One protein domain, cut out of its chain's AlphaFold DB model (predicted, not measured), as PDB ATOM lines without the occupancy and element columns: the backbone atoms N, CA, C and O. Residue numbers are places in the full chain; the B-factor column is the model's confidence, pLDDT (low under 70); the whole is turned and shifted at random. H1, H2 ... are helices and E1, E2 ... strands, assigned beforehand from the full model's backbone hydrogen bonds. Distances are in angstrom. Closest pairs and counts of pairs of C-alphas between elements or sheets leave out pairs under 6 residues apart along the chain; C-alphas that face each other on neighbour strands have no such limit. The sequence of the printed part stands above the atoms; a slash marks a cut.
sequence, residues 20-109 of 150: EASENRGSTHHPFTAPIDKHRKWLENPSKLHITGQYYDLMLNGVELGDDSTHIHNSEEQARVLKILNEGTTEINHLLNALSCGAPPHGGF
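Overview. This is residues 20 to 109 of the 150 residues of the protein "tRNA-synt_2 domain-containing protein" of Necator americanus (UniProt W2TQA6). A long antiparallel hairpin of strands E1 and E2 reaches away from three helices, H2 between H1 and H3. The 90 printed residues run H1, E1, E2, H2, H3, class mixed. The whole is compact, radius of gyration of the C-alphas 13.8 A, spanning 41 by 32 by 26 A.

Along the chain. H1, residues 37 to 44, starts at C-alpha 37, (0.653, -27.346, 8.873). E1 holds residues 55 to 60, E2 63 to 71 over 24.0 A, H2 75 to 85, and H3 90 to 100, ending at C-alpha 100, (-3.671, -8.639, 14.124).

Arrangement. Between E1 and E2, N 56 and O 68 are within hydrogen-bond range, 2.8 A. H2 touches H1 at a steep tilt of 67 degrees, closest C-alphas 80 and 43, 6.6 A. H2 and H3, a hairpin, touch, closest C-alphas 75 and 99, 5.1 A. Every O i to N i+4 pair is within range in H2, 5 of 7 in H3, 0 of 4 in H1, where 3 of 5 O i to N i+3 pairs are.

Size, cuts and confidence. The printed part has no cut; pLDDT is under 70 at residues 20 to 28 and 46 to 49.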
ATOM      1  N   GLU A  20       0.368 -31.163  25.846       55.53
ATOM      2  CA  GLU A  20       0.291 -32.366  26.669       55.53
ATOM      3  C   GLU A  20      -1.106 -32.554  27.264       55.53
ATOM      4  O   GLU A  20      -1.736 -31.637  27.800       55.53
ATOM      5  N   ALA A  21      -1.595 -33.791  27.171       48.12
ATOM      6  CA  ALA A  21      -2.831 -34.225  27.799       48.12
ATOM      7  C   ALA A  21      -2.587 -34.500  29.292       48.12
ATOM      8  O   ALA A  21      -2.368 -35.644  29.683       48.12
ATOM      9  N   SER A  22      -2.613 -33.459  30.123       50.25
ATOM     10  CA  SER A  22      -2.687 -33.595  31.584       50.25
ATOM     11  C   SER A  22      -3.953 -32.914  32.122       50.25
ATOM     12  O   SER A  22      -4.626 -32.201  31.372       50.25
ATOM     13  N   GLU A  23      -4.305 -33.135  33.396       45.47
ATOM     14  CA  GLU A  23      -5.441 -32.452  34.052       45.47
ATOM     15  C   GLU A  23      -5.344 -30.922  33.932       45.47
ATOM     16  O   GLU A  23      -6.368 -30.243  33.883       45.47
ATOM     17  N   ASN A  24      -4.122 -30.402  33.779       52.84
ATOM     18  CA  ASN A  24      -3.844 -29.028  33.397       52.84
ATOM     19  C   ASN A  24      -3.149 -29.027  32.024       52.84
ATOM     20  O   ASN A  24      -1.976 -29.382  31.905       52.84
ATOM     21  N   ARG A  25      -3.888 -28.726  30.951       57.44
ATOM     22  CA  ARG A  25      -3.355 -28.729  29.576       57.44
ATOM     23  C   ARG A  25      -2.152 -27.787  29.484       57.44
ATOM     24  O   ARG A  25      -2.316 -26.577  29.557       57.44
ATOM     25  N   GLY A  26      -0.958 -28.356  29.343       58.66
ATOM     26  CA  GLY A  26       0.305 -27.621  29.345       58.66
ATOM     27  C   GLY A  26       0.922 -27.529  27.954       58.66
ATOM     28  O   GLY A  26       0.736 -28.417  27.116       58.66
ATOM     29  N   SER A  27       1.667 -26.448  27.721       65.62
ATOM     30  CA  SER A  27       2.576 -26.322  26.579       65.62
ATOM     31  C   SER A  27       3.909 -26.987  26.918       65.62
ATOM     32  O   SER A  27       4.426 -26.797  28.016       65.62
ATOM     33  N   THR A  28       4.473 -27.746  25.981       68.12
ATOM     34  CA  THR A  28       5.769 -28.431  26.166       68.12
ATOM     35  C   THR A  28       6.984 -27.544  25.894       68.12
ATOM     36  O   THR A  28       8.033 -27.764  26.487       68.12
ATOM     37  N   HIS A  29       6.842 -26.553  25.014       73.06
ATOM     38  CA  HIS A  29       7.771 -25.431  24.838       73.06
ATOM     39  C   HIS A  29       7.000 -24.146  25.157       73.06
ATOM     40  O   HIS A  29       6.315 -24.061  26.177       73.06
ATOM     41  N   HIS A  30       7.020 -23.151  24.278       83.69
ATOM     42  CA  HIS A  30       6.331 -21.893  24.494       83.69
ATOM     43  C   HIS A  30       4.898 -21.923  23.925       83.69
ATOM     44  O   HIS A  30       4.718 -22.404  22.801       83.69
ATOM     45  N   PRO A  31       3.884 -21.326  24.587       86.06
ATOM     46  CA  PRO A  31       2.515 -21.203  24.055       86.06
ATOM     47  C   PRO A  31       2.396 -20.404  22.744       86.06
ATOM     48  O   PRO A  31       1.317 -20.354  22.157       86.06
ATOM     49  N   PHE A  32       3.485 -19.780  22.286       90.06
ATOM     50  CA  PHE A  32       3.570 -19.042  21.018       90.06
ATOM     51  C   PHE A  32       4.126 -19.897  19.867       90.06
ATOM     52  O   PHE A  32       4.264 -19.403  18.753       90.06
ATOM     53  N   THR A  33       4.441 -21.171  20.116       90.50
ATOM     54  CA  THR A  33       4.967 -22.104  19.109       90.50
ATOM     55  C   THR A  33       3.926 -22.374  18.027       90.50
ATOM     56  O   THR A  33       2.793 -22.737  18.329       90.50
ATOM     57  N   ALA A  34       4.297 -22.270  16.755       91.00
ATOM     58  CA  ALA A  34       3.406 -22.598  15.651       91.00
ATOM     59  C   ALA A  34       3.201 -24.118  15.534       91.00
ATOM     60  O   ALA A  34       4.176 -24.873  15.572       91.00
ATOM     61  N   PRO A  35       1.970 -24.613  15.329       89.81
ATOM     62  CA  PRO A  35       1.738 -26.010  14.982       89.81
ATOM     63  C   PRO A  35       2.303 -26.318  13.590       89.81
ATOM     64  O   PRO A  35       2.408 -25.440  12.731       89.81
ATOM     65  N   ILE A  36       2.608 -27.586  13.314       89.19
ATOM     66  CA  ILE A  36       2.895 -28.009  11.935       89.19
ATOM     67  C   ILE A  36       1.637 -27.877  11.065       89.19
ATOM     68  O   ILE A  36       0.521 -28.120  11.532       89.19
ATOM     69  N   ASP A  37       1.795 -27.599   9.770       86.12
ATOM     70  CA  ASP A  37       0.653 -27.346   8.873       86.12
ATOM     71  C   ASP A  37      -0.374 -28.488   8.840       86.12
ATOM     72  O   ASP A  37      -1.582 -28.254   8.778       86.12
ATOM     73  N   LYS A  38       0.087 -29.739   8.972       85.19
ATOM     74  CA  LYS A  38      -0.781 -30.928   9.037       85.19
ATOM     75  C   LYS A  38      -1.724 -30.922  10.242       85.19
ATOM     76  O   LYS A  38      -2.805 -31.502  10.170       85.19
ATOM     77  N   HIS A  39      -1.308 -30.300  11.343       83.81
ATOM     78  CA  HIS A  39      -2.040 -30.273  12.606       83.81
ATOM     79  C   HIS A  39      -2.761 -28.946  12.850       83.81
ATOM     80  O   HIS A  39      -3.551 -28.866  13.784       83.81
ATOM     81  N   ARG A  40      -2.582 -27.931  11.995       83.88
ATOM     82  CA  ARG A  40      -3.252 -26.629  12.148       83.88
ATOM     83  C   ARG A  40      -4.779 -26.761  12.223       83.88
ATOM     84  O   ARG A  40      -5.408 -26.180  13.097       83.88
ATOM     85  N   LYS A  41      -5.374 -27.632  11.395       83.06
ATOM     86  CA  LYS A  41      -6.820 -27.946  11.438       83.06
ATOM     87  C   LYS A  41      -7.264 -28.634  12.732       83.06
ATOM     88  O   LYS A  41      -8.450 -28.688  13.027       83.06
ATOM     89  N   TRP A  42      -6.342 -29.223  13.492       83.56
ATOM     90  CA  TRP A  42      -6.674 -29.915  14.737       83.56
ATOM     91  C   TRP A  42      -6.852 -28.944  15.903       83.56
ATOM     92  O   TRP A  42      -7.514 -29.316  16.863       83.56
ATOM     93  N   LEU A  43      -6.390 -27.694  15.776       79.50
ATOM     94  CA  LEU A  43      -6.680 -26.623  16.737       79.50
ATOM     95  C   LEU A  43      -8.182 -26.323  16.866       79.50
ATOM     96  O   LEU A  43      -8.621 -25.783  17.876       79.50
ATOM     97  N   GLU A  44      -8.986 -26.675  15.863       79.19
ATOM     98  CA  GLU A  44     -10.445 -26.517  15.908       79.19
ATOM     99  C   GLU A  44     -11.131 -27.617  16.724       79.19
ATOM    100  O   GLU A  44     -12.287 -27.468  17.118       79.19
ATOM    101  N   ASN A  45     -10.428 -28.721  16.997       78.19
ATOM    102  CA  ASN A  45     -10.976 -29.864  17.702       78.19
ATOM    103  C   ASN A  45     -10.270 -30.064  19.058       78.19
ATOM    104  O   ASN A  45      -9.209 -30.691  19.112       78.19
ATOM    105  N   PRO A  46     -10.879 -29.618  20.174       62.25
ATOM    106  CA  PRO A  46     -10.280 -29.696  21.506       62.25
ATOM    107  C   PRO A  46     -10.111 -31.130  22.041       62.25
ATOM    108  O   PRO A  46      -9.554 -31.304  23.125       62.25
ATOM    109  N   SER A  47     -10.593 -32.147  21.316       66.19
ATOM    110  CA  SER A  47     -10.383 -33.570  21.613       66.19
ATOM    111  C   SER A  47      -9.053 -34.104  21.066       66.19
ATOM    112  O   SER A  47      -8.609 -35.177  21.471       66.19
ATOM    113  N   LYS A  48      -8.402 -33.386  20.139       65.38
ATOM    114  CA  LYS A  48      -7.112 -33.777  19.556       65.38
ATOM    115  C   LYS A  48      -5.963 -33.106  20.302       65.38
ATOM    116  O   LYS A  48      -5.510 -32.035  19.926       65.38
ATOM    117  N   LEU A  49      -5.467 -33.775  21.339       66.75
ATOM    118  CA  LEU A  49      -4.376 -33.263  22.180       66.75
ATOM    119  C   LEU A  49      -2.977 -33.521  21.590       66.75
ATOM    120  O   LEU A  49      -2.001 -32.947  22.047       66.75
ATOM    121  N   HIS A  50      -2.861 -34.329  20.534       73.69
ATOM    122  CA  HIS A  50      -1.580 -34.627  19.887       73.69
ATOM    123  C   HIS A  50      -1.260 -33.632  18.763       73.69
ATOM    124  O   HIS A  50      -1.224 -33.998  17.589       73.69
ATOM    125  N   ILE A  51      -1.039 -32.366  19.113       80.81
ATOM    126  CA  ILE A  51      -0.595 -31.340  18.159       80.81
ATOM    127  C   ILE A  51       0.922 -31.230  18.247       80.81
ATOM    128  O   ILE A  51       1.456 -30.874  19.281       80.81
ATOM    129  N   THR A  52       1.632 -31.573  17.178       83.62
ATOM    130  CA  THR A  52       3.077 -31.309  17.019       83.62
ATOM    131  C   THR A  52       3.349 -29.844  16.673       83.62
ATOM    132  O   THR A  52       2.721 -29.312  15.752       83.62
ATOM    133  N   GLY A  53       4.301 -29.236  17.381       86.00
ATOM    134  CA  GLY A  53       4.777 -27.869  17.153       86.00
ATOM    135  C   GLY A  53       6.014 -27.816  16.256       86.00
ATOM    136  O   GLY A  53       6.714 -28.814  16.087       86.00
ATOM    137  N   GLN A  54       6.269 -26.647  15.677       88.69
ATOM    138  CA  GLN A  54       7.443 -26.328  14.871       88.69
ATOM    139  C   GLN A  54       8.523 -25.715  15.758       88.69
ATOM    140  O   GLN A  54       8.641 -24.494  15.845       88.69
ATOM    141  N   TYR A  55       9.299 -26.564  16.417       89.12
ATOM    142  CA  TYR A  55      10.400 -26.131  17.267       89.12
ATOM    143  C   TYR A  55      11.655 -26.965  17.017       89.12
ATOM    144  O   TYR A  55      11.591 -28.049  16.434       89.12
ATOM    145  N   TYR A  56      12.803 -26.428  17.398       88.25
ATOM    146  CA  TYR A  56      14.104 -27.015  17.142       88.25
ATOM    147  C   TYR A  56      15.065 -26.767  18.297       88.25
ATOM    148  O   TYR A  56      15.179 -25.651  18.793       88.25
ATOM    149  N   ASP A  57      15.812 -27.817  18.634       90.44
ATOM    150  CA  ASP A  57      16.798 -27.800  19.710       90.44
ATOM    151  C   ASP A  57      18.187 -28.026  19.103       90.44
ATOM    152  O   ASP A  57      18.390 -28.934  18.286       90.44
ATOM    153  N   LEU A  58      19.169 -27.231  19.519       91.00
ATOM    154  CA  LEU A  58      20.575 -27.431  19.190       91.00
ATOM    155  C   LEU A  58      21.234 -28.276  20.277       91.00
ATOM    156  O   LEU A  58      21.412 -27.842  21.413       91.00
ATOM    157  N   MET A  59      21.662 -29.475  19.896       91.69
ATOM    158  CA  MET A  59      22.379 -30.397  20.772       91.69
ATOM    159  C   MET A  59      23.847 -30.476  20.351       91.69
ATOM    160  O   MET A  59      24.144 -30.748  19.187       91.69
ATOM    161  N   LEU A  60      24.767 -30.303  21.299       87.94
ATOM    162  CA  LEU A  60      26.203 -30.506  21.109       87.94
ATOM    163  C   LEU A  60      26.725 -31.467  22.176       87.94
ATOM    164  O   LEU A  60      26.503 -31.263  23.364       87.94
ATOM    165  N   ASN A  61      27.405 -32.534  21.749       88.62
ATOM    166  CA  ASN A  61      27.993 -33.549  22.635       88.62
ATOM    167  C   ASN A  61      27.007 -34.123  23.676       88.62
ATOM    168  O   ASN A  61      27.381 -34.454  24.796       88.62
ATOM    169  N   GLY A  62      25.732 -34.255  23.294       88.38
ATOM    170  CA  GLY A  62      24.676 -34.780  24.167       88.38
ATOM    171  C   GLY A  62      24.090 -33.766  25.152       88.38
ATOM    172  O   GLY A  62      23.282 -34.157  25.990       88.38
ATOM    173  N   VAL A  63      24.460 -32.488  25.044       88.12
ATOM    174  CA  VAL A  63      23.939 -31.391  25.863       88.12
ATOM    175  C   VAL A  63      23.209 -30.380  24.989       88.12
ATOM    176  O   VAL A  63      23.652 -30.051  23.890       88.12
ATOM    177  N   GLU A  64      22.093 -29.872  25.495       90.81
ATOM    178  CA  GLU A  64      21.335 -28.798  24.861       90.81
ATOM    179  C   GLU A  64      22.072 -27.462  25.015       90.81
ATOM    180  O   GLU A  64      22.388 -27.028  26.129       90.81
ATOM    181  N   LEU A  65      22.371 -26.831  23.881       92.06
ATOM    182  CA  LEU A  65      22.966 -25.499  23.813       92.06
ATOM    183  C   LEU A  65      21.920 -24.396  23.760       92.06
ATOM    184  O   LEU A  65      22.220 -23.271  24.145       92.06
ATOM    185  N   GLY A  66      20.738 -24.694  23.241       90.88
ATOM    186  CA  GLY A  66      19.690 -23.717  23.011       90.88
ATOM    187  C   GLY A  66      18.572 -24.294  22.162       90.88
ATOM    188  O   GLY A  66      18.779 -25.276  21.446       90.88
ATOM    189  N   ASP A  67      17.416 -23.663  22.225       91.94
ATOM    190  CA  ASP A  67      16.196 -24.048  21.537       91.94
ATOM    191  C   ASP A  67      15.444 -22.799  21.071       91.94
ATOM    192  O   ASP A  67      15.704 -21.692  21.545       91.94
ATOM    193  N   ASP A  68      14.537 -22.972  20.108       92.06
ATOM    194  CA  ASP A  68      13.401 -22.069  19.877       92.06
ATOM    195  C   ASP A  68      12.417 -22.710  18.886       92.06
ATOM    196  O   ASP A  68      12.485 -23.891  18.544       92.06
ATOM    197  N   SER A  69      11.472 -21.916  18.403       91.00
ATOM    198  CA  SER A  69      10.384 -22.304  17.542       91.00
ATOM    199  C   SER A  69      10.078 -21.261  16.477       91.00
ATOM    200  O   SER A  69      10.447 -20.089  16.560       91.00
ATOM    201  N   THR A  70       9.359 -21.704  15.449       91.88
ATOM    202  CA  THR A  70       8.603 -20.778  14.606       91.88
ATOM    203  C   THR A  70       7.420 -20.279  15.418       91.88
ATOM    204  O   THR A  70       6.679 -21.090  15.971       91.88
ATOM    205  N   HIS A  71       7.231 -18.966  15.495       93.69
ATOM    206  CA  HIS A  71       6.179 -18.374  16.314       93.69
ATOM    207  C   HIS A  71       4.887 -18.183  15.512       93.69
ATOM    208  O   HIS A  71       4.884 -18.014  14.286       93.69
ATOM    209  N   ILE A  72       3.754 -18.223  16.211       93.12
ATOM    210  CA  ILE A  72       2.440 -17.959  15.627       93.12
ATOM    211  C   ILE A  72       2.341 -16.468  15.299       93.12
ATOM    212  O   ILE A  72       2.344 -15.612  16.176       93.12
ATOM    213  N   HIS A  73       2.193 -16.157  14.014       93.19
ATOM    214  CA  HIS A  73       2.035 -14.786  13.525       93.19
ATOM    215  C   HIS A  73       0.563 -14.377  13.321       93.19
ATOM    216  O   HIS A  73       0.275 -13.215  13.052       93.19
ATOM    217  N   ASN A  74      -0.384 -15.315  13.444       92.31
ATOM    218  CA  ASN A  74      -1.815 -15.062  13.277       92.31
ATOM    219  C   ASN A  74      -2.524 -14.962  14.641       92.31
ATOM    220  O   ASN A  74      -2.480 -15.894  15.443       92.31
ATOM    221  N   SER A  75      -3.218 -13.846  14.879       92.75
ATOM    222  CA  SER A  75      -3.895 -13.568  16.154       92.75
ATOM    223  C   SER A  75      -5.001 -14.580  16.497       92.75
ATOM    224  O   SER A  75      -5.098 -15.032  17.637       92.75
ATOM    225  N   GLU A  76      -5.799 -15.010  15.513       91.12
ATOM    226  CA  GLU A  76      -6.863 -15.996  15.741       91.12
ATOM    227  C   GLU A  76      -6.296 -17.366  16.108       91.12
ATOM    228  O   GLU A  76      -6.831 -18.056  16.976       91.12
ATOM    229  N   GLU A  77      -5.211 -17.771  15.450       90.38
ATOM    230  CA  GLU A  77      -4.531 -19.028  15.743       90.38
ATOM    231  C   GLU A  77      -3.955 -19.024  17.162       90.38
ATOM    232  O   GLU A  77      -4.169 -19.977  17.913       90.38
ATOM    233  N   GLN A  78      -3.328 -17.917  17.568       91.56
ATOM    234  CA  GLN A  78      -2.802 -17.757  18.920       91.56
ATOM    235  C   GLN A  78      -3.917 -17.799  19.973       91.56
ATOM    236  O   GLN A  78      -3.791 -18.485  20.989       91.56
ATOM    237  N   ALA A  79      -5.039 -17.119  19.723       89.81
ATOM    238  CA  ALA A  79      -6.193 -17.138  20.619       89.81
ATOM    239  C   ALA A  79      -6.787 -18.550  20.774       89.81
ATOM    240  O   ALA A  79      -7.196 -18.937  21.870       89.81
ATOM    241  N   ARG A  80      -6.800 -19.356  19.699       88.25
ATOM    242  CA  ARG A  80      -7.229 -20.765  19.757       88.25
ATOM    243  C   ARG A  80      -6.289 -21.602  20.625       88.25
ATOM    244  O   ARG A  80      -6.775 -22.379  21.441       88.25
ATOM    245  N   VAL A  81      -4.973 -21.429  20.485       87.75
ATOM    246  CA  VAL A  81      -3.976 -22.138  21.308       87.75
ATOM    247  C   VAL A  81      -4.136 -21.787  22.789       87.75
ATOM    248  O   VAL A  81      -4.255 -22.695  23.611       87.75
ATOM    249  N   LEU A  82      -4.240 -20.499  23.130       87.50
ATOM    250  CA  LEU A  82      -4.455 -20.048  24.514       87.50
ATOM    251  C   LEU A  82      -5.757 -20.605  25.101       87.50
ATOM    252  O   LEU A  82      -5.774 -21.095  26.228       87.50
ATOM    253  N   LYS A  83      -6.834 -20.637  24.306       85.88
ATOM    254  CA  LYS A  83      -8.105 -21.250  24.707       85.88
ATOM    255  C   LYS A  83      -7.972 -22.748  24.994       85.88
ATOM    256  O   LYS A  83      -8.616 -23.246  25.912       85.88
ATOM    257  N   ILE A  84      -7.166 -23.480  24.221       83.62
ATOM    258  CA  ILE A  84      -6.917 -24.909  24.468       83.62
ATOM    259  C   ILE A  84      -6.134 -25.105  25.768       83.62
ATOM    260  O   ILE A  84      -6.463 -26.027  26.514       83.62
ATOM    261  N   LEU A  85      -5.157 -24.235  26.036       82.38
ATOM    262  CA  LEU A  85      -4.347 -24.214  27.259       82.38
ATOM    263  C   LEU A  85      -5.101 -23.680  28.487       82.38
ATOM    264  O   LEU A  85      -4.589 -23.764  29.593       82.38
ATOM    265  N   ASN A  86      -6.327 -23.175  28.308       82.12
ATOM    266  CA  ASN A  86      -7.119 -22.533  29.358       82.12
ATOM    267  C   ASN A  86      -6.418 -21.306  29.984       82.12
ATOM    268  O   ASN A  86      -6.650 -20.975  31.145       82.12
ATOM    269  N   GLU A  87      -5.583 -20.627  29.195       81.19
ATOM    270  CA  GLU A  87      -4.871 -19.409  29.580       81.19
ATOM    271  C   GLU A  87      -5.699 -18.169  29.217       81.19
ATOM    272  O   GLU A  87      -6.286 -18.074  28.132       81.19
ATOM    273  N   GLY A  88      -5.759 -17.204  30.135       78.75
ATOM    274  CA  GLY A  88      -6.483 -15.952  29.923       78.75
ATOM    275  C   GLY A  88      -5.804 -15.075  28.869       78.75
ATOM    276  O   GLY A  88      -4.586 -14.923  28.857       78.75
ATOM    277  N   THR A  89      -6.585 -14.436  27.996       81.62
ATOM    278  CA  THR A  89      -6.028 -13.540  26.965       81.62
ATOM    279  C   THR A  89      -5.735 -12.132  27.481       81.62
ATOM    280  O   THR A  89      -5.038 -11.380  26.808       81.62
ATOM    281  N   THR A  90      -6.233 -11.758  28.664       85.38
ATOM    282  CA  THR A  90      -6.198 -10.379  29.180       85.38
ATOM    283  C   THR A  90      -4.785  -9.801  29.236       85.38
ATOM    284  O   THR A  90      -4.553  -8.718  28.700       85.38
ATOM    285  N   GLU A  91      -3.830 -10.553  29.787       85.75
ATOM    286  CA  GLU A  91      -2.434 -10.117  29.927       85.75
ATOM    287  C   GLU A  91      -1.703 -10.040  28.578       85.75
ATOM    288  O   GLU A  91      -0.763  -9.269  28.418       85.75
ATOM    289  N   ILE A  92      -2.162 -10.798  27.578       88.56
ATOM    290  CA  ILE A  92      -1.498 -10.984  26.277       88.56
ATOM    291  C   ILE A  92      -2.240 -10.223  25.157       88.56
ATOM    292  O   ILE A  92      -1.827 -10.230  23.998       88.56
ATOM    293  N   ASN A  93      -3.322  -9.506  25.477       89.50
ATOM    294  CA  ASN A  93      -4.145  -8.791  24.496       89.50
ATOM    295  C   ASN A  93      -3.339  -7.781  23.666       89.50
ATOM    296  O   ASN A  93      -3.599  -7.611  22.477       89.50
ATOM    297  N   HIS A  94      -2.341  -7.131  24.266       92.31
ATOM    298  CA  HIS A  94      -1.455  -6.214  23.551       92.31
ATOM    299  C   HIS A  94      -0.679  -6.928  22.428       92.31
ATOM    300  O   HIS A  94      -0.569  -6.400  21.321       92.31
ATOM    301  N   LEU A  95      -0.211  -8.153  22.681       91.75
ATOM    302  CA  LEU A  95       0.475  -8.983  21.697       91.75
ATOM    303  C   LEU A  95      -0.504  -9.510  20.639       91.75
ATOM    304  O   LEU A  95      -0.200  -9.445  19.453       91.75
ATOM    305  N   LEU A  96      -1.703  -9.957  21.032       92.31
ATOM    306  CA  LEU A  96      -2.742 -10.385  20.081       92.31
ATOM    307  C   LEU A  96      -3.148  -9.258  19.120       92.31
ATOM    308  O   LEU A  96      -3.343  -9.508  17.927       92.31
ATOM    309  N   ASN A  97      -3.225  -8.024  19.622       92.94
ATOM    310  CA  ASN A  97      -3.455  -6.843  18.797       92.94
ATOM    311  C   ASN A  97      -2.288  -6.616  17.828       92.94
ATOM    312  O   ASN A  97      -2.527  -6.426  16.638       92.94
ATOM    313  N   ALA A  98      -1.038  -6.713  18.290       93.75
ATOM    314  CA  ALA A  98       0.131  -6.576  17.421       93.75
ATOM    315  C   ALA A  98       0.159  -7.633  16.300       93.75
ATOM    316  O   ALA A  98       0.423  -7.298  15.146       93.75
ATOM    317  N   LEU A  99      -0.200  -8.885  16.605       93.62
ATOM    318  CA  LEU A  99      -0.347  -9.945  15.600       93.62
ATOM    319  C   LEU A  99      -1.439  -9.612  14.568       93.62
ATOM    320  O   LEU A  99      -1.254  -9.843  13.372       93.62
ATOM    321  N   SER A 100      -2.560  -9.028  15.008       93.31
ATOM    322  CA  SER A 100      -3.671  -8.639  14.124       93.31
ATOM    323  C   SER A 100      -3.314  -7.522  13.135       93.31
ATOM    324  O   SER A 100      -3.922  -7.432  12.071       93.31
ATOM    325  N   CYS A 101      -2.287  -6.718  13.432       94.62
ATOM    326  CA  CYS A 101      -1.799  -5.659  12.549       94.62
ATOM    327  C   CYS A 101      -0.958  -6.172  11.362       94.62
ATOM    328  O   CYS A 101      -0.404  -5.364  10.621       94.62
ATOM    329  N   GLY A 102      -0.871  -7.492  11.163       91.62
ATOM    330  CA  GLY A 102      -0.148  -8.102  10.047       91.62
ATOM    331  C   GLY A 102       1.292  -8.467  10.394       91.62
ATOM    332  O   GLY A 102       2.209  -8.137   9.643       91.62
ATOM    333  N   ALA A 103       1.501  -9.151  11.524       94.12
ATOM    334  CA  ALA A 103       2.821  -9.666  11.869       94.12
ATOM    335  C   ALA A 103       3.323 -10.652  10.788       94.12
ATOM    336  O   ALA A 103       2.583 -11.558  10.387       94.12
ATOM    337  N   PRO A 104       4.568 -10.507  10.294       94.81
ATOM    338  CA  PRO A 104       5.129 -11.433   9.319       94.81
ATOM    339  C   PRO A 104       5.416 -12.799   9.964       94.81
ATOM    340  O   PRO A 104       5.556 -12.883  11.187       94.81
ATOM    341  N   PRO A 105       5.568 -13.876   9.172       93.12
ATOM    342  CA  PRO A 105       6.104 -15.137   9.673       93.12
ATOM    343  C   PRO A 105       7.482 -14.914  10.310       93.12
ATOM    344  O   PRO A 105       8.386 -14.389   9.660       93.12
ATOM    345  N   HIS A 106       7.630 -15.291  11.578       94.00
ATOM    346  CA  HIS A 106       8.843 -15.073  12.361       94.00
ATOM    347  C   HIS A 106       9.158 -16.289  13.234       94.00
ATOM    348  O   HIS A 106       8.317 -17.152  13.487       94.00
ATOM    349  N   GLY A 107      10.402 -16.348  13.674       92.56
ATOM    350  CA  GLY A 107      10.916 -17.310  14.633       92.56
ATOM    351  C   GLY A 107      12.205 -16.753  15.216       92.56
ATOM    352  O   GLY A 107      12.730 -15.750  14.719       92.56
ATOM    353  N   GLY A 108      12.700 -17.385  16.268       90.81
ATOM    354  CA  GLY A 108      13.924 -16.958  16.931       90.81
ATOM    355  C   GLY A 108      14.901 -18.103  17.142       90.81
ATOM    356  O   GLY A 108      14.751 -19.195  16.593       90.81
ATOM    357  N   PHE A 109      15.941 -17.822  17.916       93.06
ATOM    358  CA  PHE A 109      16.762 -18.854  18.525       93.06
ATOM    359  C   PHE A 109      17.341 -18.344  19.844       93.06
ATOM    360  O   PHE A 109      18.004 -17.303  19.847       93.06
TER     361      PHE A 109